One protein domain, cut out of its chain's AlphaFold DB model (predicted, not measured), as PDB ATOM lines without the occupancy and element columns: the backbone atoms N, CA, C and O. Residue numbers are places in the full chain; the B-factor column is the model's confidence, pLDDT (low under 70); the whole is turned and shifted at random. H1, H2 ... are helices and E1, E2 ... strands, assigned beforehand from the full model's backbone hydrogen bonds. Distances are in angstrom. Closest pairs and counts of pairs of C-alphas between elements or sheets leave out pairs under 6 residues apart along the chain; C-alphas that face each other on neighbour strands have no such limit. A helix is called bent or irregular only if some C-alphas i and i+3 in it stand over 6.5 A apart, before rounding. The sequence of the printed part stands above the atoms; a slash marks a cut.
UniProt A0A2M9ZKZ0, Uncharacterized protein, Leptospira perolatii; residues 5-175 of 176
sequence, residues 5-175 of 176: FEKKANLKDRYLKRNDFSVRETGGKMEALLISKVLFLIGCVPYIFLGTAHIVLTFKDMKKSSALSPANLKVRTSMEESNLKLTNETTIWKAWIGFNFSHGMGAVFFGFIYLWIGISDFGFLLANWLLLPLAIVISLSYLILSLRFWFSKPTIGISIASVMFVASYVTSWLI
ATOM      1  N   PHE A   5      25.043  -4.210   0.983       59.69
ATOM      2  CA  PHE A   5      26.110  -4.497   0.022       59.69
ATOM      3  C   PHE A   5      25.656  -4.424  -1.443       59.69
ATOM      4  O   PHE A   5      26.351  -3.832  -2.265       59.69
ATOM      5  N   GLU A   6      24.466  -4.928  -1.761       61.34
ATOM      6  CA  GLU A   6      23.936  -4.967  -3.132       61.34
ATOM      7  C   GLU A   6      23.618  -3.554  -3.653       61.34
ATOM      8  O   GLU A   6      23.924  -3.201  -4.794       61.34
ATOM      9  N   LYS A   7      23.128  -2.673  -2.768       66.44
ATOM     10  CA  LYS A   7      22.934  -1.245  -3.078       66.44
ATOM     11  C   LYS A   7      24.251  -0.511  -3.358       66.44
ATOM     12  O   LYS A   7      24.271   0.370  -4.215       66.44
ATOM     13  N   LYS A   8      25.344  -0.849  -2.658       67.81
ATOM     14  CA  LYS A   8      26.662  -0.218  -2.870       67.81
ATOM     15  C   LYS A   8      27.299  -0.633  -4.196       67.81
ATOM     16  O   LYS A   8      27.835   0.232  -4.884       67.81
ATOM     17  N   ALA A   9      27.202  -1.910  -4.570       69.69
ATOM     18  CA  ALA A   9      27.672  -2.396  -5.871       69.69
ATOM     19  C   ALA A   9      26.936  -1.686  -7.023       69.69
ATOM     20  O   ALA A   9      27.561  -1.078  -7.886       69.69
ATOM     21  N   ASN A  10      25.606  -1.604  -6.934       80.44
ATOM     22  CA  ASN A  10      24.764  -0.949  -7.936       80.44
ATOM     23  C   ASN A  10      25.032   0.571  -8.083       80.44
ATOM     24  O   ASN A  10      24.925   1.127  -9.177       80.44
ATOM     25  N   LEU A  11      25.395   1.263  -6.996       81.62
ATOM     26  CA  LEU A  11      25.784   2.681  -7.039       81.62
ATOM     27  C   LEU A  11      27.149   2.892  -7.704       81.62
ATOM     28  O   LEU A  11      27.299   3.826  -8.492       81.62
ATOM     29  N   LYS A  12      28.127   2.027  -7.411       80.62
ATOM     30  CA  LYS A  12      29.462   2.083  -8.019       80.62
ATOM     31  C   LYS A  12      29.386   1.856  -9.530       80.62
ATOM     32  O   LYS A  12      29.960   2.636 -10.282       80.62
ATOM     33  N   ASP A  13      28.605   0.875  -9.971       83.06
ATOM     34  CA  ASP A  13      28.426   0.576 -11.396       83.06
ATOM     35  C   ASP A  13      27.729   1.721 -12.140       83.06
ATOM     36  O   ASP A  13      28.143   2.108 -13.234       83.06
ATOM     37  N   ARG A  14      26.709   2.336 -11.521       83.19
ATOM     38  CA  ARG A  14      26.054   3.529 -12.079       83.19
ATOM     39  C   ARG A  14      27.003   4.720 -12.190       83.19
ATOM     40  O   ARG A  14      26.955   5.430 -13.192       83.19
ATOM     41  N   TYR A  15      27.862   4.933 -11.195       79.69
ATOM     42  CA  TYR A  15      28.865   5.998 -11.220       79.69
ATOM     43  C   TYR A  15      29.900   5.781 -12.333       79.69
ATOM     44  O   TYR A  15      30.150   6.688 -13.123       79.69
ATOM     45  N   LEU A  16      30.436   4.563 -12.458       84.88
ATOM     46  CA  LEU A  16      31.401   4.215 -13.504       84.88
ATOM     47  C   LEU A  16      30.800   4.349 -14.906       84.88
ATOM     48  O   LEU A  16      31.420   4.953 -15.774       84.88
ATOM     49  N   LYS A  17      29.568   3.868 -15.115       81.50
ATOM     50  CA  LYS A  17      28.873   3.987 -16.406       81.50
ATOM     51  C   LYS A  17      28.592   5.444 -16.783       81.50
ATOM     52  O   LYS A  17      28.718   5.807 -17.949       81.50
ATOM     53  N   ARG A  18      28.232   6.289 -15.806       83.12
ATOM     54  CA  ARG A  18      28.032   7.731 -16.020       83.12
ATOM     55  C   ARG A  18      29.337   8.433 -16.396       83.12
ATOM     56  O   ARG A  18      29.330   9.254 -17.307       83.12
ATOM     57  N   ASN A  19      30.436   8.097 -15.725       83.50
ATOM     58  CA  ASN A  19      31.747   8.656 -16.042       83.50
ATOM     59  C   ASN A  19      32.248   8.195 -17.416       83.50
ATOM     60  O   ASN A  19      32.697   9.036 -18.182       83.50
ATOM     61  N   ASP A  20      32.120   6.910 -17.763       79.62
ATOM     62  CA  ASP A  20      32.494   6.399 -19.095       79.62
ATOM     63  C   ASP A  20      31.696   7.107 -20.202       79.62
ATOM     64  O   ASP A  20      32.270   7.590 -21.175       79.62
ATOM     65  N   PHE A  21      30.383   7.278 -20.013       82.88
ATOM     66  CA  PHE A  21      29.555   8.039 -20.950       82.88
ATOM     67  C   PHE A  21      30.020   9.500 -21.088       82.88
ATOM     68  O   PHE A  21      30.226   9.969 -22.203       82.88
ATOM     69  N   SER A  22      30.258  10.197 -19.970       79.00
ATOM     70  CA  SER A  22      30.738  11.588 -19.970       79.00
ATOM     71  C   SER A  22      32.109  11.741 -20.630       79.00
ATOM     72  O   SER A  22      32.338  12.720 -21.339       79.00
ATOM     73  N   VAL A  23      33.029  10.798 -20.406       79.50
ATOM     74  CA  VAL A  23      34.368  10.806 -21.009       79.50
ATOM     75  C   VAL A  23      34.271  10.585 -22.516       79.50
ATOM     76  O   VAL A  23      34.902  11.321 -23.267       79.50
ATOM     77  N   ARG A  24      33.439   9.640 -22.973       79.88
ATOM     78  CA  ARG A  24      33.211   9.405 -24.409       79.88
ATOM     79  C   ARG A  24      32.557  10.597 -25.097       79.88
ATOM     80  O   ARG A  24      32.978  10.968 -26.186       79.88
ATOM     81  N   GLU A  25      31.565  11.214 -24.459       82.00
ATOM     82  CA  GLU A  25      30.897  12.404 -24.994       82.00
ATOM     83  C   GLU A  25      31.870  13.586 -25.111       82.00
ATOM     84  O   GLU A  25      31.926  14.257 -26.141       82.00
ATOM     85  N   THR A  26      32.696  13.804 -24.083       83.50
ATOM     86  CA  THR A  26      33.723  14.859 -24.093       83.50
ATOM     87  C   THR A  26      34.798  14.571 -25.142       83.50
ATOM     88  O   THR A  26      35.189  15.471 -25.880       83.50
ATOM     89  N   GLY A  27      35.239  13.315 -25.254       84.88
ATOM     90  CA  GLY A  27      36.200  12.874 -26.265       84.88
ATOM     91  C   GLY A  27      35.703  13.138 -27.686       84.88
ATOM     92  O   GLY A  27      36.398  13.795 -28.457       84.88
ATOM     93  N   GLY A  28      34.466  12.740 -27.999       87.25
ATOM     94  CA  GLY A  28      33.870  12.975 -29.318       87.25
ATOM     95  C   GLY A  28      33.733  14.461 -29.670       87.25
ATOM     96  O   GLY A  28      34.012  14.858 -30.802       87.25
ATOM     97  N   LYS A  29      33.380  15.312 -28.696       88.69
ATOM     98  CA  LYS A  29      33.331  16.775 -28.885       88.69
ATOM     99  C   LYS A  29      34.710  17.363 -29.199       88.69
ATOM    100  O   LYS A  29      34.829  18.192 -30.100       88.69
ATOM    101  N   MET A  30      35.753  16.914 -28.501       90.00
ATOM    102  CA  MET A  30      37.128  17.367 -28.741       90.00
ATOM    103  C   MET A  30      37.664  16.914 -30.106       90.00
ATOM    104  O   MET A  30      38.325  17.696 -30.790       90.00
ATOM    105  N   GLU A  31      37.355  15.685 -30.527       92.75
ATOM    106  CA  GLU A  31      37.729  15.170 -31.850       92.75
ATOM    107  C   GLU A  31      37.071  15.970 -32.979       92.75
ATOM    108  O   GLU A  31      37.750  16.429 -33.897       92.75
ATOM    109  N   ALA A  32      35.763  16.209 -32.893       93.75
ATOM    110  CA  ALA A  32      35.039  17.006 -33.878       93.75
ATOM    111  C   ALA A  32      35.523  18.465 -33.922       93.75
ATOM    112  O   ALA A  32      35.668  19.032 -35.009       93.75
ATOM    113  N   LEU A  33      35.849  19.061 -32.770       94.88
ATOM    114  CA  LEU A  33      36.446  20.396 -32.706       94.88
ATOM    115  C   LEU A  33      37.803  20.436 -33.422       94.88
ATOM    116  O   LEU A  33      38.073  21.358 -34.195       94.88
ATOM    117  N   LEU A  34      38.645  19.422 -33.201       96.44
ATOM    118  CA  LEU A  34      39.935  19.302 -33.872       96.44
ATOM    119  C   LEU A  34      39.766  19.148 -35.389       96.44
ATOM    120  O   LEU A  34      40.454  19.830 -36.147       96.44
ATOM    121  N   ILE A  35      38.829  18.309 -35.836       97.56
ATOM    122  CA  ILE A  35      38.515  18.127 -37.260       97.56
ATOM    123  C   ILE A  35      38.042  19.449 -37.874       97.56
ATOM    124  O   ILE A  35      38.575  19.868 -38.901       97.56
ATOM    125  N   SER A  36      37.100  20.142 -37.228       97.62
ATOM    126  CA  SER A  36      36.606  21.444 -37.686       97.62
ATOM    127  C   SER A  36      37.739  22.468 -37.813       97.62
ATOM    128  O   SER A  36      37.835  23.142 -38.843       97.62
ATOM    129  N   LYS A  37      38.643  22.526 -36.823       98.00
ATOM    130  CA  LYS A  37      39.835  23.386 -36.854       98.00
ATOM    131  C   LYS A  37      40.738  23.045 -38.033       98.00
ATOM    132  O   LYS A  37      41.107  23.931 -38.795       98.00
ATOM    133  N   VAL A  38      41.086  21.773 -38.213       98.44
ATOM    134  CA  VAL A  38      41.982  21.338 -39.295       98.44
ATOM    135  C   VAL A  38      41.381  21.646 -40.668       98.44
ATOM    136  O   VAL A  38      42.073  22.217 -41.509       98.44
ATOM    137  N   LEU A  39      40.094  21.351 -40.877       98.56
ATOM    138  CA  LEU A  39      39.378  21.694 -42.111       98.56
ATOM    139  C   LEU A  39      39.433  23.201 -42.381       98.56
ATOM    140  O   LEU A  39      39.789  23.617 -43.481       98.56
ATOM    141  N   PHE A  40      39.161  24.023 -41.364       98.50
ATOM    142  CA  PHE A  40      39.209  25.478 -41.485       98.50
ATOM    143  C   PHE A  40      40.591  25.979 -41.925       98.50
ATOM    144  O   PHE A  40      40.714  26.766 -42.867       98.50
ATOM    145  N   LEU A  41      41.646  25.493 -41.266       98.62
ATOM    146  CA  LEU A  41      43.024  25.892 -41.554       98.62
ATOM    147  C   LEU A  41      43.455  25.457 -42.959       98.62
ATOM    148  O   LEU A  41      44.053  26.250 -43.685       98.62
ATOM    149  N   ILE A  42      43.103  24.237 -43.378       98.56
ATOM    150  CA  ILE A  42      43.367  23.751 -44.740       98.56
ATOM    151  C   ILE A  42      42.622  24.609 -45.771       98.56
ATOM    152  O   ILE A  42      43.197  24.937 -46.807       98.56
ATOM    153  N   GLY A  43      41.390  25.041 -45.480       98.50
ATOM    154  CA  GLY A  43      40.619  25.942 -46.343       98.50
ATOM    155  C   GLY A  43      41.291  27.298 -46.596       98.50
ATOM    156  O   GLY A  43      41.127  27.880 -47.667       98.50
ATOM    157  N   CYS A  44      42.118  27.779 -45.665       98.69
ATOM    158  CA  CYS A  44      42.851  29.037 -45.822       98.69
ATOM    159  C   CYS A  44      44.027  28.931 -46.813       98.69
ATOM    160  O   CYS A  44      44.379  29.911 -47.475       98.69
ATOM    161  N   VAL A  45      44.640  27.749 -46.939       98.44
ATOM    162  CA  VAL A  45      45.882  27.545 -47.707       98.44
ATOM    163  C   VAL A  45      45.725  27.851 -49.205       98.44
ATOM    164  O   VAL A  45      46.577  28.572 -49.737       98.44
ATOM    165  N   PRO A  46      44.665  27.395 -49.912       98.44
ATOM    166  CA  PRO A  46      44.471  27.729 -51.321       98.44
ATOM    167  C   PRO A  46      44.427  29.232 -51.599       98.44
ATOM    168  O   PRO A  46      44.985  29.670 -52.602       98.44
ATOM    169  N   TYR A  47      43.822  30.032 -50.717       98.50
ATOM    170  CA  TYR A  47      43.736  31.486 -50.882       98.50
ATOM    171  C   TYR A  47      45.095  32.171 -50.783       98.50
ATOM    172  O   TYR A  47      45.421  33.013 -51.621       98.50
ATOM    173  N   ILE A  48      45.913  31.761 -49.811       98.62
ATOM    174  CA  ILE A  48      47.284  32.259 -49.668       98.62
ATOM    175  C   ILE A  48      48.093  31.878 -50.908       98.62
ATOM    176  O   ILE A  48      48.681  32.744 -51.552       98.62
ATOM    177  N   PHE A  49      48.071  30.600 -51.295       98.25
ATOM    178  CA  PHE A  49      48.847  30.109 -52.431       98.25
ATOM    179  C   PHE A  49      48.445  30.779 -53.752       98.25
ATOM    180  O   PHE A  49      49.299  31.314 -54.462       98.25
ATOM    181  N   LEU A  50      47.149  30.781 -54.081       97.31
ATOM    182  CA  LEU A  50      46.638  31.381 -55.314       97.31
ATOM    183  C   LEU A  50      46.848  32.894 -55.325       97.31
ATOM    184  O   LEU A  50      47.281  33.430 -56.343       97.31
ATOM    185  N   GLY A  51      46.603  33.576 -54.204       97.81
ATOM    186  CA  GLY A  51      46.821  35.014 -54.082       97.81
ATOM    187  C   GLY A  51      48.291  35.394 -54.272       97.81
ATOM    188  O   GLY A  51      48.601  36.280 -55.070       97.81
ATOM    189  N   THR A  52      49.220  34.674 -53.631       98.25
ATOM    190  CA  THR A  52      50.665  34.883 -53.821       98.25
ATOM    191  C   THR A  52      51.082  34.598 -55.260       98.25
ATOM    192  O   THR A  52      51.810  35.396 -55.855       98.25
ATOM    193  N   ALA A  53      50.600  33.504 -55.858       96.25
ATOM    194  CA  ALA A  53      50.866  33.204 -57.260       96.25
ATOM    195  C   ALA A  53      50.374  34.340 -58.172       96.25
ATOM    196  O   ALA A  53      51.106  34.773 -59.059       96.25
ATOM    197  N   HIS A  54      49.177  34.871 -57.924       95.31
ATOM    198  CA  HIS A  54      48.598  35.966 -58.697       95.31
ATOM    199  C   HIS A  54      49.420  37.261 -58.582       95.31
ATOM    200  O   HIS A  54      49.714  37.893 -59.600       95.31
ATOM    201  N   ILE A  55      49.900  37.604 -57.381       96.81
ATOM    202  CA  ILE A  55      50.821  38.733 -57.155       96.81
ATOM    203  C   ILE A  55      52.127  38.546 -57.940       96.81
ATOM    204  O   ILE A  55      52.551  39.438 -58.676       96.81
ATOM    205  N   VAL A  56      52.761  37.375 -57.822       96.56
ATOM    206  CA  VAL A  56      54.030  37.077 -58.507       96.56
ATOM    207  C   VAL A  56      53.866  37.144 -60.025       96.56
ATOM    208  O   VAL A  56      54.725  37.698 -60.712       96.56
ATOM    209  N   LEU A  57      52.775  36.592 -60.562       95.00
ATOM    210  CA  LEU A  57      52.476  36.646 -61.992       95.00
ATOM    211  C   LEU A  57      52.215  38.083 -62.460       95.00
ATOM    212  O   LEU A  57      52.753  38.479 -63.488       95.00
ATOM    213  N   THR A  58      51.516  38.894 -61.662       95.25
ATOM    214  CA  THR A  58      51.289  40.317 -61.963       95.25
ATOM    215  C   THR A  58      52.609  41.086 -62.079       95.25
ATOM    216  O   THR A  58      52.828  41.809 -63.050       95.25
ATOM    217  N   PHE A  59      53.545  40.879 -61.145       94.38
ATOM    218  CA  PHE A  59      54.875  41.497 -61.231       94.38
ATOM    219  C   PHE A  59      55.690  41.011 -62.433       94.38
ATOM    220  O   PHE A  59      56.472  41.778 -63.002       94.38
ATOM    221  N   LYS A  60      55.530  39.745 -62.836       93.81
ATOM    222  CA  LYS A  60      56.155  39.231 -64.062       93.81
ATOM    223  C   LYS A  60      55.584  39.926 -65.299       93.81
ATOM    224  O   LYS A  60      56.373  40.370 -66.131       93.81
ATOM    225  N   ASP A  61      54.265  40.113 -65.364       90.50
ATOM    226  CA  ASP A  61      53.581  40.772 -66.485       90.50
ATOM    227  C   ASP A  61      53.980  42.235 -66.685       90.50
ATOM    228  O   ASP A  61      54.077  42.699 -67.830       90.50
ATOM    229  N   MET A  62      54.289  42.946 -65.594       89.75
ATOM    230  CA  MET A  62      54.855  44.297 -65.659       89.75
ATOM    231  C   MET A  62      56.169  44.326 -66.448       89.75
ATOM    232  O   MET A  62      56.391  45.252 -67.224       89.75
ATOM    233  N   LYS A  63      57.028  43.310 -66.278       85.62
ATOM    234  CA  LYS A  63      58.351  43.237 -66.922       85.62
ATOM    235  C   LYS A  63      58.292  42.661 -68.334       85.62
ATOM    236  O   LYS A  63      59.003  43.124 -69.217       85.62
ATOM    237  N   LYS A  64      57.487  41.621 -68.540       83.25
ATOM    238  CA  LYS A  64      57.362  40.908 -69.815       83.25
ATOM    239  C   LYS A  64      55.970  40.307 -69.916       83.25
ATOM    240  O   LYS A  64      55.511  39.710 -68.953       83.25
ATOM    241  N   SER A  65      55.340  40.402 -71.087       79.56
ATOM    242  CA  SER A  65      54.058  39.734 -71.335       79.56
ATOM    243  C   SER A  65      54.157  38.243 -71.003       79.56
ATOM    244  O   SER A  65      54.971  37.530 -71.596       79.56
ATOM    245  N   SER A  66      53.380  37.801 -70.018       85.25
ATOM    246  CA  SER A  66      53.399  36.443 -69.493       85.25
ATOM    247  C   SER A  66      51.975  35.895 -69.324       85.25
ATOM    248  O   SER A  66      51.310  35.648 -70.325       85.25
ATOM    249  N   ALA A  67      51.523  35.638 -68.096       87.25
ATOM    250  CA  ALA A  67      50.347  34.828 -67.806       87.25
ATOM    251  C   ALA A  67      49.031  35.616 -67.722       87.25
ATOM    252  O   ALA A  67      48.006  35.096 -68.155       87.25
ATOM    253  N   LEU A  68      49.036  36.824 -67.150       90.06
ATOM    254  CA  LEU A  68      47.838  37.655 -66.946       90.06
ATOM    255  C   LEU A  68      47.805  38.856 -67.901       90.06
ATOM    256  O   LEU A  68      46.815  39.582 -67.949       90.06
ATOM    257  N   SER A  69      48.869  39.082 -68.673       92.25
ATOM    258  CA  SER A  69      48.872  40.049 -69.772       92.25
ATOM    259  C   SER A  69      48.127  39.516 -71.007       92.25
ATOM    260  O   SER A  69      48.147  38.305 -71.237       92.25
ATOM    261  N   PRO A  70      47.564  40.387 -71.867       92.62
ATOM    262  CA  PRO A  70      47.043  39.969 -73.164       92.62
ATOM    263  C   PRO A  70      48.086  39.198 -73.982       92.62
ATOM    264  O   PRO A  70      49.230  39.632 -74.105       92.62
ATOM    265  N   ALA A  71      47.676  38.083 -74.591       91.69
ATOM    266  CA  ALA A  71      48.555  37.287 -75.454       91.69
ATOM    267  C   ALA A  71      48.950  38.032 -76.746       91.69
ATOM    268  O   ALA A  71      50.039  37.831 -77.278       91.69
ATOM    269  N   ASN A  72      48.072  38.903 -77.253       93.81
ATOM    270  CA  ASN A  72      48.352  39.741 -78.413       93.81
ATOM    271  C   ASN A  72      49.002  41.058 -77.970       93.81
ATOM    272  O   ASN A  72      48.359  41.888 -77.324       93.81
ATOM    273  N   LEU A  73      50.253  41.274 -78.384       91.44
ATOM    274  CA  LEU A  73      51.014  42.480 -78.052       91.44
ATOM    275  C   LEU A  73      50.327  43.769 -78.509       91.44
ATOM    276  O   LEU A  73      50.393  44.755 -77.788       91.44
ATOM    277  N   LYS A  74      49.601  43.761 -79.635       95.69
ATOM    278  CA  LYS A  74      48.860  44.948 -80.089       95.69
ATOM    279  C   LYS A  74      47.798  45.372 -79.074       95.69
ATOM    280  O   LYS A  74      47.641  46.557 -78.824       95.69
ATOM    281  N   VAL A  75      47.112  44.408 -78.451       96.31
ATOM    282  CA  VAL A  75      46.111  44.689 -77.407       96.31
ATOM    283  C   VAL A  75      46.783  45.293 -76.181       96.31
ATOM    284  O   VAL A  75      46.284  46.272 -75.637       96.31
ATOM    285  N   ARG A  76      47.938  44.751 -75.774       94.50
ATOM    286  CA  ARG A  76      48.722  45.325 -74.677       94.50
ATOM    287  C   ARG A  76      49.140  46.765 -74.986       94.50
ATOM    288  O   ARG A  76      48.897  47.630 -74.155       94.50
ATOM    289  N   THR A  77      49.690  47.031 -76.171       95.69
ATOM    290  CA  THR A  77      50.073  48.387 -76.596       95.69
ATOM    291  C   THR A  77      48.874  49.336 -76.564       95.69
ATOM    292  O   THR A  77      48.952  50.394 -75.951       95.69
ATOM    293  N   SER A  78      47.714  48.929 -77.090       97.44
ATOM    294  CA  SER A  78      46.502  49.753 -77.008       97.44
ATOM    295  C   SER A  78      46.041  50.004 -75.567       97.44
ATOM    296  O   SER A  78      45.566  51.096 -75.268       97.44
ATOM    297  N   MET A  79      46.185  49.035 -74.653       97.25
ATOM    298  CA  MET A  79      45.893  49.237 -73.224       97.25
ATOM    299  C   MET A  79      46.879  50.202 -72.550       97.25
ATOM    300  O   MET A  79      46.505  50.879 -71.592       97.25
ATOM    301  N   GLU A  80      48.132  50.237 -73.004       96.44
ATOM    302  CA  GLU A  80      49.165  51.158 -72.519       96.44
ATOM    303  C   GLU A  80      48.932  52.589 -73.029       96.44
ATOM    304  O   GLU A  80      49.170  53.533 -72.281       96.44
ATOM    305  N   GLU A  81      48.406  52.749 -74.245       97.69
ATOM    306  CA  GLU A  81      48.124  54.047 -74.882       97.69
ATOM    307  C   GLU A  81      46.741  54.625 -74.535       97.69
ATOM    308  O   GLU A  81      46.501  55.819 -74.711       97.69
ATOM    309  N   SER A  82      45.818  53.797 -74.037       97.94
ATOM    310  CA  SER A  82      44.447  54.215 -73.723       97.94
ATOM    311  C   SER A  82      44.260  54.493 -72.235       97.94
ATOM    312  O   SER A  82      44.592  53.658 -71.392       97.94
ATOM    313  N   ASN A  83      43.631  55.621 -71.910       98.00
ATOM    314  CA  ASN A  83      43.164  55.926 -70.557       98.00
ATOM    315  C   ASN A  83      41.804  55.287 -70.256       98.00
ATOM    316  O   ASN A  83      41.034  54.953 -71.161       98.00
ATOM    317  N   LEU A  84      41.487  55.134 -68.968       95.88
ATOM    318  CA  LEU A  84      40.110  54.844 -68.570       95.88
ATOM    319  C   LEU A  84      39.214  56.035 -68.919       95.88
ATOM    320  O   LEU A  84      39.575  57.185 -68.698       95.88
ATOM    321  N   LYS A  85      37.982  55.775 -69.365       96.44
ATOM    322  CA  LYS A  85      37.014  56.855 -69.630       96.44
ATOM    323  C   LYS A  85      36.721  57.711 -68.388       96.44
ATOM    324  O   LYS A  85      36.363  58.875 -68.519       96.44
ATOM    325  N   LEU A  86      36.854  57.125 -67.198       95.62
ATOM    326  CA  LEU A  86      36.613  57.796 -65.922       95.62
ATOM    327  C   LEU A  86      37.669  58.868 -65.597       95.62
ATOM    328  O   LEU A  86      37.333  59.855 -64.954       95.62
ATOM    329  N   THR A  87      38.933  58.678 -65.998       95.88
ATOM    330  CA  THR A  87      40.047  59.574 -65.644       95.88
ATOM    331  C   THR A  87      41.241  59.408 -66.588       95.88
ATOM    332  O   THR A  87      41.544  58.303 -67.032       95.88
ATOM    333  N   ASN A  88      41.977  60.497 -66.822       95.06
ATOM    334  CA  ASN A  88      43.228  60.492 -67.587       95.06
ATOM    335  C   ASN A  88      44.478  60.203 -66.733       95.06
ATOM    336  O   ASN A  88      45.586  60.193 -67.261       95.06
ATOM    337  N   GLU A  89      44.323  59.968 -65.427       97.38
ATOM    338  CA  GLU A  89      45.445  59.699 -64.510       97.38
ATOM    339  C   GLU A  89      46.003  58.271 -64.631       97.38
ATOM    340  O   GLU A  89      47.140  58.000 -64.235       97.38
ATOM    341  N   THR A  90      45.221  57.341 -65.190       97.69
ATOM    342  CA  THR A  90      45.631  55.946 -65.368       97.69
ATOM    343  C   THR A  90      45.257  55.402 -66.740       97.69
ATOM    344  O   THR A  90      44.166  55.637 -67.261       97.69
ATOM    345  N   THR A  91      46.156  54.580 -67.276       98.12
ATOM    346  CA  THR A  91      45.920  53.798 -68.489       98.12
ATOM    347  C   THR A  91      45.153  52.520 -68.159       98.12
ATOM    348  O   THR A  91      45.142  52.071 -67.004       98.12
ATOM    349  N   ILE A  92      44.530  51.902 -69.164       97.88
ATOM    350  CA  ILE A  92      43.865  50.599 -69.016       97.88
ATOM    351  C   ILE A  92      44.875  49.556 -68.519       97.88
ATOM    352  O   ILE A  92      44.551  48.749 -67.651       97.88
ATOM    353  N   TRP A  93      46.119  49.601 -69.008       97.06
ATOM    354  CA  TRP A  93      47.180  48.695 -68.571       97.06
ATOM    355  C   TRP A  93      47.550  48.877 -67.095       97.06
ATOM    356  O   TRP A  93      47.596  47.900 -66.347       97.06
ATOM    357  N   LYS A  94      47.761  50.120 -66.640       96.62
ATOM    358  CA  LYS A  94      48.051  50.400 -65.223       96.62
ATOM    359  C   LYS A  94      46.902  49.949 -64.316       96.62
ATOM    360  O   LYS A  94      47.155  49.325 -63.286       96.62
ATOM    361  N   ALA A  95      45.656  50.190 -64.727       97.25
ATOM    362  CA  ALA A  95      44.476  49.729 -64.000       97.25
ATOM    363  C   ALA A  95      44.396  48.194 -63.953       97.25
ATOM    364  O   ALA A  95      44.167  47.627 -62.891       97.25
ATOM    365  N   TRP A  96      44.657  47.510 -65.071       96.38
ATOM    366  CA  TRP A  96      44.695  46.047 -65.141       96.38
ATOM    367  C   TRP A  96      45.722  45.443 -64.178       96.38
ATOM    368  O   TRP A  96      45.396  44.528 -63.419       96.38
ATOM    369  N   ILE A  97      46.945  45.982 -64.152       96.50
ATOM    370  CA  ILE A  97      47.981  45.575 -63.193       96.50
ATOM    371  C   ILE A  97      47.514  45.821 -61.753       96.50
ATOM    372  O   ILE A  97      47.604  44.921 -60.919       96.50
ATOM    373  N   GLY A  98      46.962  47.004 -61.466       96.62
ATOM    374  CA  GLY A  98      46.437  47.346 -60.143       96.62
ATOM    375  C   GLY A  98      45.307  46.419 -59.679       96.62
ATOM    376  O   GLY A  98      45.297  45.997 -58.521       96.62
ATOM    377  N   PHE A  99      44.392  46.034 -60.572       96.38
ATOM    378  CA  PHE A  99      43.306  45.105 -60.256       96.38
ATOM    379  C   PHE A  99      43.813  43.690 -59.977       96.38
ATOM    380  O   PHE A  99      43.409  43.105 -58.978       96.38
ATOM    381  N   ASN A 100      44.738  43.154 -60.778       95.75
ATOM    382  CA  ASN A 100      45.297  41.822 -60.513       95.75
ATOM    383  C   ASN A 100      46.130  41.814 -59.218       95.75
ATOM    384  O   ASN A 100      46.001  40.910 -58.392       95.75
ATOM    385  N   PHE A 101      46.928  42.858 -58.977       96.75
ATOM    386  CA  PHE A 101      47.703  42.966 -57.742       96.75
ATOM    387  C   PHE A 101      46.796  43.066 -56.507       96.75
ATOM    388  O   PHE A 101      46.966  42.305 -55.554       96.75
ATOM    389  N   SER A 102      45.796  43.951 -56.532       97.44
ATOM    390  CA  SER A 102      44.851  44.114 -55.418       97.44
ATOM    391  C   SER A 102      43.974  42.882 -55.195       97.44
ATOM    392  O   SER A 102      43.746  42.509 -54.046       97.44
ATOM    393  N   HIS A 103      43.563  42.190 -56.259       96.31
ATOM    394  CA  HIS A 103      42.856  40.916 -56.164       96.31
ATOM    395  C   HIS A 103      43.705  39.838 -55.476       96.31
ATOM    396  O   HIS A 103      43.248  39.185 -54.535       96.31
ATOM    397  N   GLY A 104      44.968  39.696 -55.890       97.12
ATOM    398  CA  GLY A 104      45.910  38.763 -55.275       97.12
ATOM    399  C   GLY A 104      46.166  39.083 -53.801       97.12
ATOM    400  O   GLY A 104      46.123  38.182 -52.964       97.12
ATOM    401  N   MET A 105      46.354  40.364 -53.459       98.25
ATOM    402  CA  MET A 105      46.480  40.804 -52.063       98.25
ATOM    403  C   MET A 105      45.229  40.500 -51.243       98.25
ATOM    404  O   MET A 105      45.348  40.010 -50.124       98.25
ATOM    405  N   GLY A 106      44.038  40.747 -51.796       98.19
ATOM    406  CA  GLY A 106      42.771  40.436 -51.137       98.19
ATOM    407  C   GLY A 106      42.665  38.955 -50.772       98.19
ATOM    408  O   GLY A 106      42.337  38.630 -49.632       98.19
ATOM    409  N   ALA A 107      43.022  38.060 -51.698       98.25
ATOM    410  CA  ALA A 107      43.056  36.621 -51.444       98.25
ATOM    411  C   ALA A 107      44.097  36.231 -50.377       98.25
ATOM    412  O   ALA A 107      43.779  35.459 -49.471       98.25
ATOM    413  N   VAL A 108      45.316  36.791 -50.433       98.56
ATOM    414  CA  VAL A 108      46.359  36.525 -49.424       98.56
ATOM    415  C   VAL A 108      45.919  36.987 -48.043       98.56
ATOM    416  O   VAL A 108      46.007  36.208 -47.101       98.56
ATOM    417  N   PHE A 109      45.438  38.225 -47.903       98.56
ATOM    418  CA  PHE A 109      45.010  38.746 -46.606       98.56
ATOM    419  C   PHE A 109      43.821  37.983 -46.049       98.56
ATOM    420  O   PHE A 109      43.833  37.655 -44.867       98.56
ATOM    421  N   PHE A 110      42.845  37.631 -46.888       98.56
ATOM    422  CA  PHE A 110      41.740  36.774 -46.477       98.56
ATOM    423  C   PHE A 110      42.247  35.452 -45.887       98.56
ATOM    424  O   PHE A 110      41.962  35.145 -44.729       98.56
ATOM    425  N   GLY A 111      43.052  34.700 -46.644       98.44
ATOM    426  CA  GLY A 111      43.577  33.421 -46.174       98.44
ATOM    427  C   GLY A 111      44.474  33.570 -44.943       98.44
ATOM    428  O   GLY A 111      44.345  32.807 -43.994       98.44
ATOM    429  N   PHE A 112      45.352  34.574 -44.918       98.56
ATOM    430  CA  PHE A 112      46.311  34.778 -43.833       98.56
ATOM    431  C   PHE A 112      45.649  35.218 -42.524       98.56
ATOM    432  O   PHE A 112      45.985  34.679 -41.474       98.56
ATOM    433  N   ILE A 113      44.692  36.151 -42.567       98.38
ATOM    434  CA  ILE A 113      43.985  36.626 -41.368       98.38
ATOM    435  C   ILE A 113      43.189  35.481 -40.737       98.38
ATOM    436  O   ILE A 113      43.306  35.246 -39.536       98.38
ATOM    437  N   TYR A 114      42.426  34.729 -41.535       98.38
ATOM    438  CA  TYR A 114      41.663  33.595 -41.013       98.38
ATOM    439  C   TYR A 114      42.563  32.453 -40.531       98.38
ATOM    440  O   TYR A 114      42.277  31.863 -39.490       98.38
ATOM    441  N   LEU A 115      43.680  32.187 -41.215       98.44
ATOM    442  CA  LEU A 115      44.671  31.218 -40.751       98.44
ATOM    443  C   LEU A 115      45.270  31.644 -39.403       98.44
ATOM    444  O   LEU A 115      45.343  30.836 -38.481       98.44
ATOM    445  N   TRP A 116      45.656  32.915 -39.270       98.38
ATOM    446  CA  TRP A 116      46.213  33.471 -38.039       98.38
ATOM    447  C   TRP A 116      45.232  33.366 -36.870       98.38
ATOM    448  O   TRP A 116      45.604  32.863 -35.807       98.38
ATOM    449  N   ILE A 117      43.974  33.777 -37.070       97.50
ATOM    450  CA  ILE A 117      42.920  33.662 -36.053       97.50
ATOM    451  C   ILE A 117      42.703  32.192 -35.688       97.50
ATOM    452  O   ILE A 117      42.722  31.851 -34.511       97.50
ATOM    453  N   GLY A 118      42.557  31.302 -36.674       97.25
ATOM    454  CA  GLY A 118      42.293  29.885 -36.428       97.25
ATOM    455  C   GLY A 118      43.429  29.162 -35.696       97.25
ATOM    456  O   GLY A 118      43.170  28.272 -34.884       97.25
ATOM    457  N   ILE A 119      44.690  29.533 -35.944       98.00
ATOM    458  CA  ILE A 119      45.838  28.998 -35.197       98.00
ATOM    459  C   ILE A 119      45.826  29.529 -33.764       98.00
ATOM    460  O   ILE A 119      45.942  28.725 -32.836       98.00
ATOM    461  N   SER A 120      45.665  30.847 -33.610       97.12
ATOM    462  CA  SER A 120      45.799  31.558 -32.335       97.12
ATOM    463  C   SER A 120      44.671  31.225 -31.363       97.12
ATOM    464  O   SER A 120      44.929  30.862 -30.221       97.12
ATOM    465  N   ASP A 121      43.426  31.324 -31.824       95.88
ATOM    466  CA  ASP A 121      42.238  31.066 -31.024       95.88
ATOM    467  C   ASP A 121      41.067  30.632 -31.922       95.88
ATOM    468  O   ASP A 121      40.245  31.426 -32.384       95.88
ATOM    469  N   PHE A 122      40.984  29.324 -32.173       95.75
ATOM    470  CA  PHE A 122      39.851  28.751 -32.900       95.75
ATOM    471  C   PHE A 122      38.539  28.852 -32.101       95.75
ATOM    472  O   PHE A 122      37.466  28.915 -32.693       95.75
ATOM    473  N   GLY A 123      38.619  28.907 -30.766       93.81
ATOM    474  CA  GLY A 123      37.454  29.085 -29.904       93.81
ATOM    475  C   GLY A 123      36.803  30.450 -30.119       93.81
ATOM    476  O   GLY A 123      35.589  30.521 -30.274       93.81
ATOM    477  N   PHE A 124      37.605  31.512 -30.234       94.62
ATOM    478  CA  PHE A 124      37.132  32.853 -30.591       94.62
ATOM    479  C   PHE A 124      36.392  32.873 -31.933       94.62
ATOM    480  O   PHE A 124      35.347  33.514 -32.062       94.62
ATOM    481  N   LEU A 125      36.900  32.135 -32.924       94.69
ATOM    482  CA  LEU A 125      36.272  32.036 -34.238       94.69
ATOM    483  C   LEU A 125      34.891  31.366 -34.172       94.69
ATOM    484  O   LEU A 125      33.976  31.821 -34.852       94.69
ATOM    485  N   LEU A 126      34.728  30.332 -33.337       93.44
ATOM    486  CA  LEU A 126      33.446  29.647 -33.128       93.44
ATOM    487  C   LEU A 126      32.477  30.427 -32.238       93.44
ATOM    488  O   LEU A 126      31.273  30.404 -32.474       93.44
ATOM    489  N   ALA A 127      32.989  31.126 -31.224       93.31
ATOM    490  CA  ALA A 127      32.181  31.953 -30.332       93.31
ATOM    491  C   ALA A 127      31.569  33.159 -31.063       93.31
ATOM    492  O   ALA A 127      30.546  33.699 -30.639       93.31
ATOM    493  N   ASN A 128      32.186  33.592 -32.166       94.12
ATOM    494  CA  ASN A 128      31.676  34.668 -32.995       94.12
ATOM    495  C   ASN A 128      30.809  34.122 -34.138       94.12
ATOM    496  O   ASN A 128      31.307  33.543 -35.101       94.12
ATOM    497  N   TRP A 129      29.507  34.403 -34.076       93.12
ATOM    498  CA  TRP A 129      28.530  33.958 -35.073       93.12
ATOM    499  C   TRP A 129      28.811  34.444 -36.506       93.12
ATOM    500  O   TRP A 129      28.252  33.887 -37.447       93.12
ATOM    501  N   LEU A 130      29.645  35.473 -36.697       95.38
ATOM    502  CA  LEU A 130      29.905  36.078 -38.002       95.38
ATOM    503  C   LEU A 130      31.176  35.548 -38.674       95.38
ATOM    504  O   LEU A 130      31.179  35.387 -39.891       95.38
ATOM    505  N   LEU A 131      32.254  35.285 -37.929       95.94
ATOM    506  CA  LEU A 131      33.578  35.047 -38.525       95.94
ATOM    507  C   LEU A 131      33.622  33.796 -39.413       95.94
ATOM    508  O   LEU A 131      34.081  33.873 -40.553       95.94
ATOM    509  N   LEU A 132      33.120  32.652 -38.936       95.31
ATOM    510  CA  LEU A 132      33.126  31.427 -39.743       95.31
ATOM    511  C   LEU A 132      32.186  31.540 -40.961       95.31
ATOM    512  O   LEU A 132      32.646  31.309 -42.085       95.31
ATOM    513  N   PRO A 133      30.912  31.967 -40.817       96.50
ATOM    514  CA  PRO A 133      30.034  32.156 -41.972       96.50
ATOM    515  C   PRO A 133      30.550  33.189 -42.975       96.50
ATOM    516  O   PRO A 133      30.396  33.002 -44.182       96.50
ATOM    517  N   LEU A 134      31.212  34.253 -42.516       98.12
ATOM    518  CA  LEU A 134      31.796  35.259 -43.399       98.12
ATOM    519  C   LEU A 134      32.914  34.670 -44.271       98.12
ATOM    520  O   LEU A 134      32.983  34.995 -45.457       98.12
ATOM    521  N   ALA A 135      33.737  33.763 -43.733       98.12
ATOM    522  CA  ALA A 135      34.720  33.032 -44.533       98.12
ATOM    523  C   ALA A 135      34.058  32.230 -45.666       98.12
ATOM    524  O   ALA A 135      34.528  32.266 -46.804       98.12
ATOM    525  N   ILE A 136      32.919  31.584 -45.390       98.50
ATOM    526  CA  ILE A 136      32.133  30.861 -46.401       98.50
ATOM    527  C   ILE A 136      31.581  31.823 -47.455       98.50
ATOM    528  O   ILE A 136      31.747  31.575 -48.646       98.50
ATOM    529  N   VAL A 137      30.949  32.925 -47.043       98.56
ATOM    530  CA  VAL A 137      30.350  33.902 -47.970       98.56
ATOM    531  C   VAL A 137      31.403  34.483 -48.907       98.56
ATOM    532  O   VAL A 137      31.187  34.529 -50.121       98.56
ATOM    533  N   ILE A 138      32.562  34.879 -48.375       98.31
ATOM    534  CA  ILE A 138      33.675  35.372 -49.191       98.31
ATOM    535  C   ILE A 138      34.148  34.266 -50.139       98.31
ATOM    536  O   ILE A 138      34.314  34.514 -51.335       98.31
ATOM    537  N   SER A 139      34.300  33.037 -49.635       98.50
ATOM    538  CA  SER A 139      34.801  31.920 -50.431       98.50
ATOM    539  C   SER A 139      33.887  31.570 -51.607       98.50
ATOM    540  O   SER A 139      34.337  31.459 -52.748       98.50
ATOM    541  N   LEU A 140      32.579  31.489 -51.357       98.44
ATOM    542  CA  LEU A 140      31.568  31.241 -52.383       98.44
ATOM    543  C   LEU A 140      31.447  32.407 -53.368       98.44
ATOM    544  O   LEU A 140      31.251  32.180 -54.558       98.44
ATOM    545  N   SER A 141      31.621  33.648 -52.907       98.25
ATOM    546  CA  SER A 141      31.652  34.815 -53.797       98.25
ATOM    547  C   SER A 141      32.822  34.722 -54.782       98.25
ATOM    548  O   SER A 141      32.640  34.914 -55.984       98.25
ATOM    549  N   TYR A 142      34.009  34.340 -54.296       97.50
ATOM    550  CA  TYR A 142      35.166  34.049 -55.148       97.50
ATOM    551  C   TYR A 142      34.903  32.879 -56.101       97.50
ATOM    552  O   TYR A 142      35.309  32.949 -57.257       97.50
ATOM    553  N   LEU A 143      34.204  31.830 -55.652       98.00
ATOM    554  CA  LEU A 143      33.860  30.682 -56.495       98.00
ATOM    555  C   LEU A 143      32.924  31.079 -57.642       98.00
ATOM    556  O   LEU A 143      33.131  30.691 -58.789       98.00
ATOM    557  N   ILE A 144      31.907  31.892 -57.356       98.19
ATOM    558  CA  ILE A 144      30.977  32.398 -58.373       98.19
ATOM    559  C   ILE A 144      31.729  33.258 -59.395       98.19
ATOM    560  O   ILE A 144      31.554  33.080 -60.602       98.19
ATOM    561  N   LEU A 145      32.603  34.156 -58.927       96.75
ATOM    562  CA  LEU A 145      33.443  34.963 -59.813       96.75
ATOM    563  C   LEU A 145      34.368  34.087 -60.668       96.75
ATOM    564  O   LEU A 145      34.485  34.328 -61.870       96.75
ATOM    565  N   SER A 146      34.966  33.043 -60.087       96.50
ATOM    566  CA  SER A 146      35.887  32.162 -60.805       96.50
ATOM    567  C   SER A 146      35.195  31.342 -61.888       96.50
ATOM    568  O   SER A 146      35.742  31.181 -62.978       96.50
ATOM    569  N   LEU A 147      33.976  30.873 -61.616       96.56
ATOM    570  CA  LEU A 147      33.144  30.149 -62.575       96.56
ATOM    571  C   LEU A 147      32.671  31.040 -63.727       96.56
ATOM    572  O   LEU A 147      32.496  30.551 -64.842       96.56
ATOM    573  N   ARG A 148      32.439  32.333 -63.467       95.81
ATOM    574  CA  ARG A 148      31.843  33.242 -64.453       95.81
ATOM    575  C   ARG A 148      32.859  34.012 -65.288       95.81
ATOM    576  O   ARG A 148      32.600  34.243 -66.467       95.81
ATOM    577  N   PHE A 149      33.962  34.443 -64.685       94.38
ATOM    578  CA  PHE A 149      34.866  35.429 -65.283       94.38
ATOM    579  C   PHE A 149      36.314  34.958 -65.399       94.38
ATOM    580  O   PHE A 149      37.096  35.604 -66.095       94.38
ATOM    581  N   TRP A 150      36.700  33.879 -64.713       92.56
ATOM    582  CA  TRP A 150      38.085  33.403 -64.701       92.56
ATOM    583  C   TRP A 150      38.219  32.070 -65.451       92.56
ATOM    584  O   TRP A 150      37.495  31.798 -66.405       92.56
ATOM    585  N   PHE A 151      39.205  31.259 -65.072       87.56
ATOM    586  CA  PHE A 151      39.548  29.996 -65.722       87.56
ATOM    587  C   PHE A 151      39.602  28.847 -64.707       87.56
ATOM    588  O   PHE A 151      39.555  29.048 -63.497       87.56
ATOM    589  N   SER A 152      39.709  27.614 -65.200       89.25
ATOM    590  CA  SER A 152      39.522  26.398 -64.396       89.25
ATOM    591  C   SER A 152      40.494  26.237 -63.220       89.25
ATOM    592  O   SER A 152      40.105  25.729 -62.172       89.25
ATOM    593  N   LYS A 153      41.749  26.680 -63.358       92.19
ATOM    594  CA  LYS A 153      42.790  26.481 -62.331       92.19
ATOM    595  C   LYS A 153      42.449  27.138 -60.977       92.19
ATOM    596  O   LYS A 153      42.437  26.409 -59.987       92.19
ATOM    597  N   PRO A 154      42.153  28.454 -60.884       91.50
ATOM    598  CA  PRO A 154      41.722  29.061 -59.623       91.50
ATOM    599  C   PRO A 154      40.403  28.467 -59.115       91.50
ATOM    600  O   PRO A 154      40.272  28.256 -57.913       91.50
ATOM    601  N   THR A 155      39.470  28.113 -60.008       96.56
ATOM    602  CA  THR A 155      38.194  27.487 -59.624       96.56
ATOM    603  C   THR A 155      38.390  26.196 -58.833       96.56
ATOM    604  O   THR A 155      37.706  25.996 -57.837       96.56
ATOM    605  N   ILE A 156      39.343  25.333 -59.205       97.25
ATOM    606  CA  ILE A 156      39.611  24.094 -58.452       97.25
ATOM    607  C   ILE A 156      40.060  24.409 -57.021       97.25
ATOM    608  O   ILE A 156      39.505  23.864 -56.068       97.25
ATOM    609  N   GLY A 157      41.036  25.308 -56.854       97.12
ATOM    610  CA  GLY A 157      41.548  25.660 -55.526       97.12
ATOM    611  C   GLY A 157      40.494  26.332 -54.641       97.12
ATOM    612  O   GLY A 157      40.382  26.002 -53.462       97.12
ATOM    613  N   ILE A 158      39.677  27.214 -55.220       98.00
ATOM    614  CA  ILE A 158      38.587  27.898 -54.511       98.00
ATOM    615  C   ILE A 158      37.452  26.928 -54.156       98.00
ATOM    616  O   ILE A 158      36.884  27.029 -53.070       98.00
ATOM    617  N   SER A 159      37.141  25.957 -55.019       98.25
ATOM    618  CA  SER A 159      36.178  24.893 -54.704       98.25
ATOM    619  C   SER A 159      36.639  24.064 -53.509       98.25
ATOM    620  O   SER A 159      35.851  23.837 -52.595       98.25
ATOM    621  N   ILE A 160      37.917  23.665 -53.475       98.31
ATOM    622  CA  ILE A 160      38.492  22.938 -52.333       98.31
ATOM    623  C   ILE A 160      38.339  23.772 -51.059       98.31
ATOM    624  O   ILE A 160      37.778  23.283 -50.083       98.31
ATOM    625  N   ALA A 161      38.764  25.039 -51.077       98.44
ATOM    626  CA  ALA A 161      38.640  25.921 -49.918       98.44
ATOM    627  C   ALA A 161      37.182  26.091 -49.455       98.44
ATOM    628  O   ALA A 161      36.896  25.976 -48.265       98.44
ATOM    629  N   SER A 162      36.252  26.276 -50.394       98.62
ATOM    630  CA  SER A 162      34.824  26.426 -50.100       98.62
ATOM    631  C   SER A 162      34.255  25.181 -49.421       98.62
ATOM    632  O   SER A 162      33.571  25.297 -48.406       98.62
ATOM    633  N   VAL A 163      34.582  23.986 -49.929       98.69
ATOM    634  CA  VAL A 163      34.171  22.716 -49.308       98.69
ATOM    635  C   VAL A 163      34.765  22.584 -47.907       98.69
ATOM    636  O   VAL A 163      34.049  22.197 -46.989       98.69
ATOM    637  N   MET A 164      36.037  22.942 -47.715       98.69
ATOM    638  CA  MET A 164      36.689  22.884 -46.403       98.69
ATOM    639  C   MET A 164      36.046  23.834 -45.381       98.69
ATOM    640  O   MET A 164      35.783  23.418 -44.253       98.69
ATOM    641  N   PHE A 165      35.737  25.079 -45.758       98.50
ATOM    642  CA  PHE A 165      35.067  26.028 -44.862       98.50
ATOM    643  C   PHE A 165      33.641  25.594 -44.513       98.50
ATOM    644  O   PHE A 165      33.253  25.650 -43.347       98.50
ATOM    645  N   VAL A 166      32.872  25.105 -45.493       98.50
ATOM    646  CA  VAL A 166      31.521  24.577 -45.248       98.50
ATOM    647  C   VAL A 166      31.575  23.339 -44.353       98.50
ATOM    648  O   VAL A 166      30.827  23.260 -43.383       98.50
ATOM    649  N   ALA A 167      32.480  22.397 -44.625       98.25
ATOM    650  CA  ALA A 167      32.650  21.206 -43.799       98.25
ATOM    651  C   ALA A 167      33.058  21.573 -42.364       98.25
ATOM    652  O   ALA A 167      32.468  21.062 -41.419       98.25
ATOM    653  N   SER A 168      33.992  22.515 -42.195       97.75
ATOM    654  CA  SER A 168      34.384  23.039 -40.884       97.75
ATOM    655  C   SER A 168      33.190  23.597 -40.103       97.75
ATOM    656  O   SER A 168      33.009  23.233 -38.936       97.75
ATOM    657  N   TYR A 169      32.346  24.409 -40.753       97.25
ATOM    658  CA  TYR A 169      31.129  24.954 -40.151       97.25
ATOM    659  C   TYR A 169      30.171  23.851 -39.720       97.25
ATOM    660  O   TYR A 169      29.781  23.805 -38.558       97.25
ATOM    661  N   VAL A 170      29.839  22.934 -40.634       97.00
ATOM    662  CA  VAL A 170      28.906  21.832 -40.369       97.00
ATOM    663  C   VAL A 170      29.415  20.968 -39.216       97.00
ATOM    664  O   VAL A 170      28.661  20.696 -38.289       97.00
ATOM    665  N   THR A 171      30.699  20.596 -39.211       96.00
ATOM    666  CA  THR A 171      31.296  19.833 -38.107       96.00
ATOM    667  C   THR A 171      31.244  20.601 -36.785       96.00
ATOM    668  O   THR A 171      30.927  20.001 -35.762       96.00
ATOM    669  N   SER A 172      31.511  21.911 -36.789       93.56
ATOM    670  CA  SER A 172      31.431  22.731 -35.571       93.56
ATOM    671  C   SER A 172      30.005  22.902 -35.054       93.56
ATOM    672  O   SER A 172      29.801  22.993 -33.851       93.56
ATOM    673  N   TRP A 173      29.019  22.929 -35.949       90.38
ATOM    674  CA  TRP A 173      27.617  23.111 -35.596       90.38
ATOM    675  C   TRP A 173      27.029  21.860 -34.938       90.38
ATOM    676  O   TRP A 173      26.208  21.969 -34.040       90.38
ATOM    677  N   LEU A 174      27.497  20.668 -35.324       89.19
ATOM    678  CA  LEU A 174      27.059  19.396 -34.734       89.19
ATOM    679  C   LEU A 174      27.483  19.200 -33.267       89.19
ATOM    680  O   LEU A 174      27.006  18.265 -32.626       89.19
ATOM    681  N   ILE A 175      28.399  20.027 -32.755       84.88
ATOM    682  CA  ILE A 175      28.945  19.914 -31.393       84.88
ATOM    683  C   ILE A 175      28.610  21.090 -30.472       84.88
ATOM    684  O   ILE A 175      28.980  21.037 -29.296       84.88
TER     685      ILE A 175
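This is residues 5 to 175 of the 176 residues of an uncharacterized protein of Leptospira perolatii (UniProt A0A2M9ZKZ0). One very long helix, H1, bent but running nearly straight, makes the length of a rod; its residues 5 to 27 stick out free at one end, and its later part packs in a helical bundle with H3 and with H6, while H5 folds back along H6 as the other half of a hairpin. Short H2 lies across the end of H3 farthest from the free arm, beside the short strand E1, and short H4 makes the corner between H3 and H5. The printed part has 171 residues with six named helices and one named strand in the order H1, H2, E1, H3, H4, H5, H6, and is mostly helix. It is extended, with a radius of gyration of the C-alphas of 24.8 A, and spans 97 by 27 by 24 A.

H1, residues 5 to 63, was assigned as one helix by its hydrogen bonds, but it is bent: C-alphas 43 and 46 are 6.5 A apart. Arm H1a, residues 5 to 43, is 57.3 A long from C-alpha 5 at (26.110, -4.497, 0.022); arm H1b, residues 46 to 63, is 26.0 A. H2 is residues 73 to 81, and E1 is residues 87 to 91. H3, residues 92 to 120, covers 41.4 A from C-alpha 92 at (43.865, 50.599, -69.016). H4 is residues 122 to 127, H5 residues 131 to 149, 26.8 A, and H6 residues 152 to 173, 31.3 A, ending at C-alpha 173 (27.617, 23.111, -35.596).

H1a and H1b stand at a shallow tilt of 11 degrees. H1b touches H3, opposite ways at a shallow tilt of 27 degrees, the closest C-alphas, of Gly 51 and Gly 104, being 4.0 A apart. With residues 32 to 43 alone, H1a touches H6, opposite ways at 22 degrees, a shallow tilt; the closest C-alphas are Gly 43 and Ala 161, 4.1 A. H5 and H6 form a helical hairpin and touch at Ser 146 and Thr 155, their closest C-alphas, 5.3 A apart. H3 and H6 are apart. H2 touches H3 about perpendicular, at 88 degrees, with Met 79 and Trp 93 the closest C-alphas, 4.9 A. H4 and H3 only just touch, only at the corner, with 3 pairs of C-alphas within 8 A; Gly 118 and Leu 125 are closest, 6.8 A. E1 pairs with no named strand. Every O i to N i+4 pair is within hydrogen-bond range in H1a, H2, H3, H4 and H5, against 13 of 14 in H1b and 17 of 18 in H6.

The two C-alphas farthest apart, of Phe 5 and Glu 81, are 97.6 A apart. Without residues 5 to 27, which stand free, the body spans 62 by 27 by 24 A. The printed part has no cut and no long link. The mean pLDDT of the printed part is 93.3, and residues 5 to 9 are under 70.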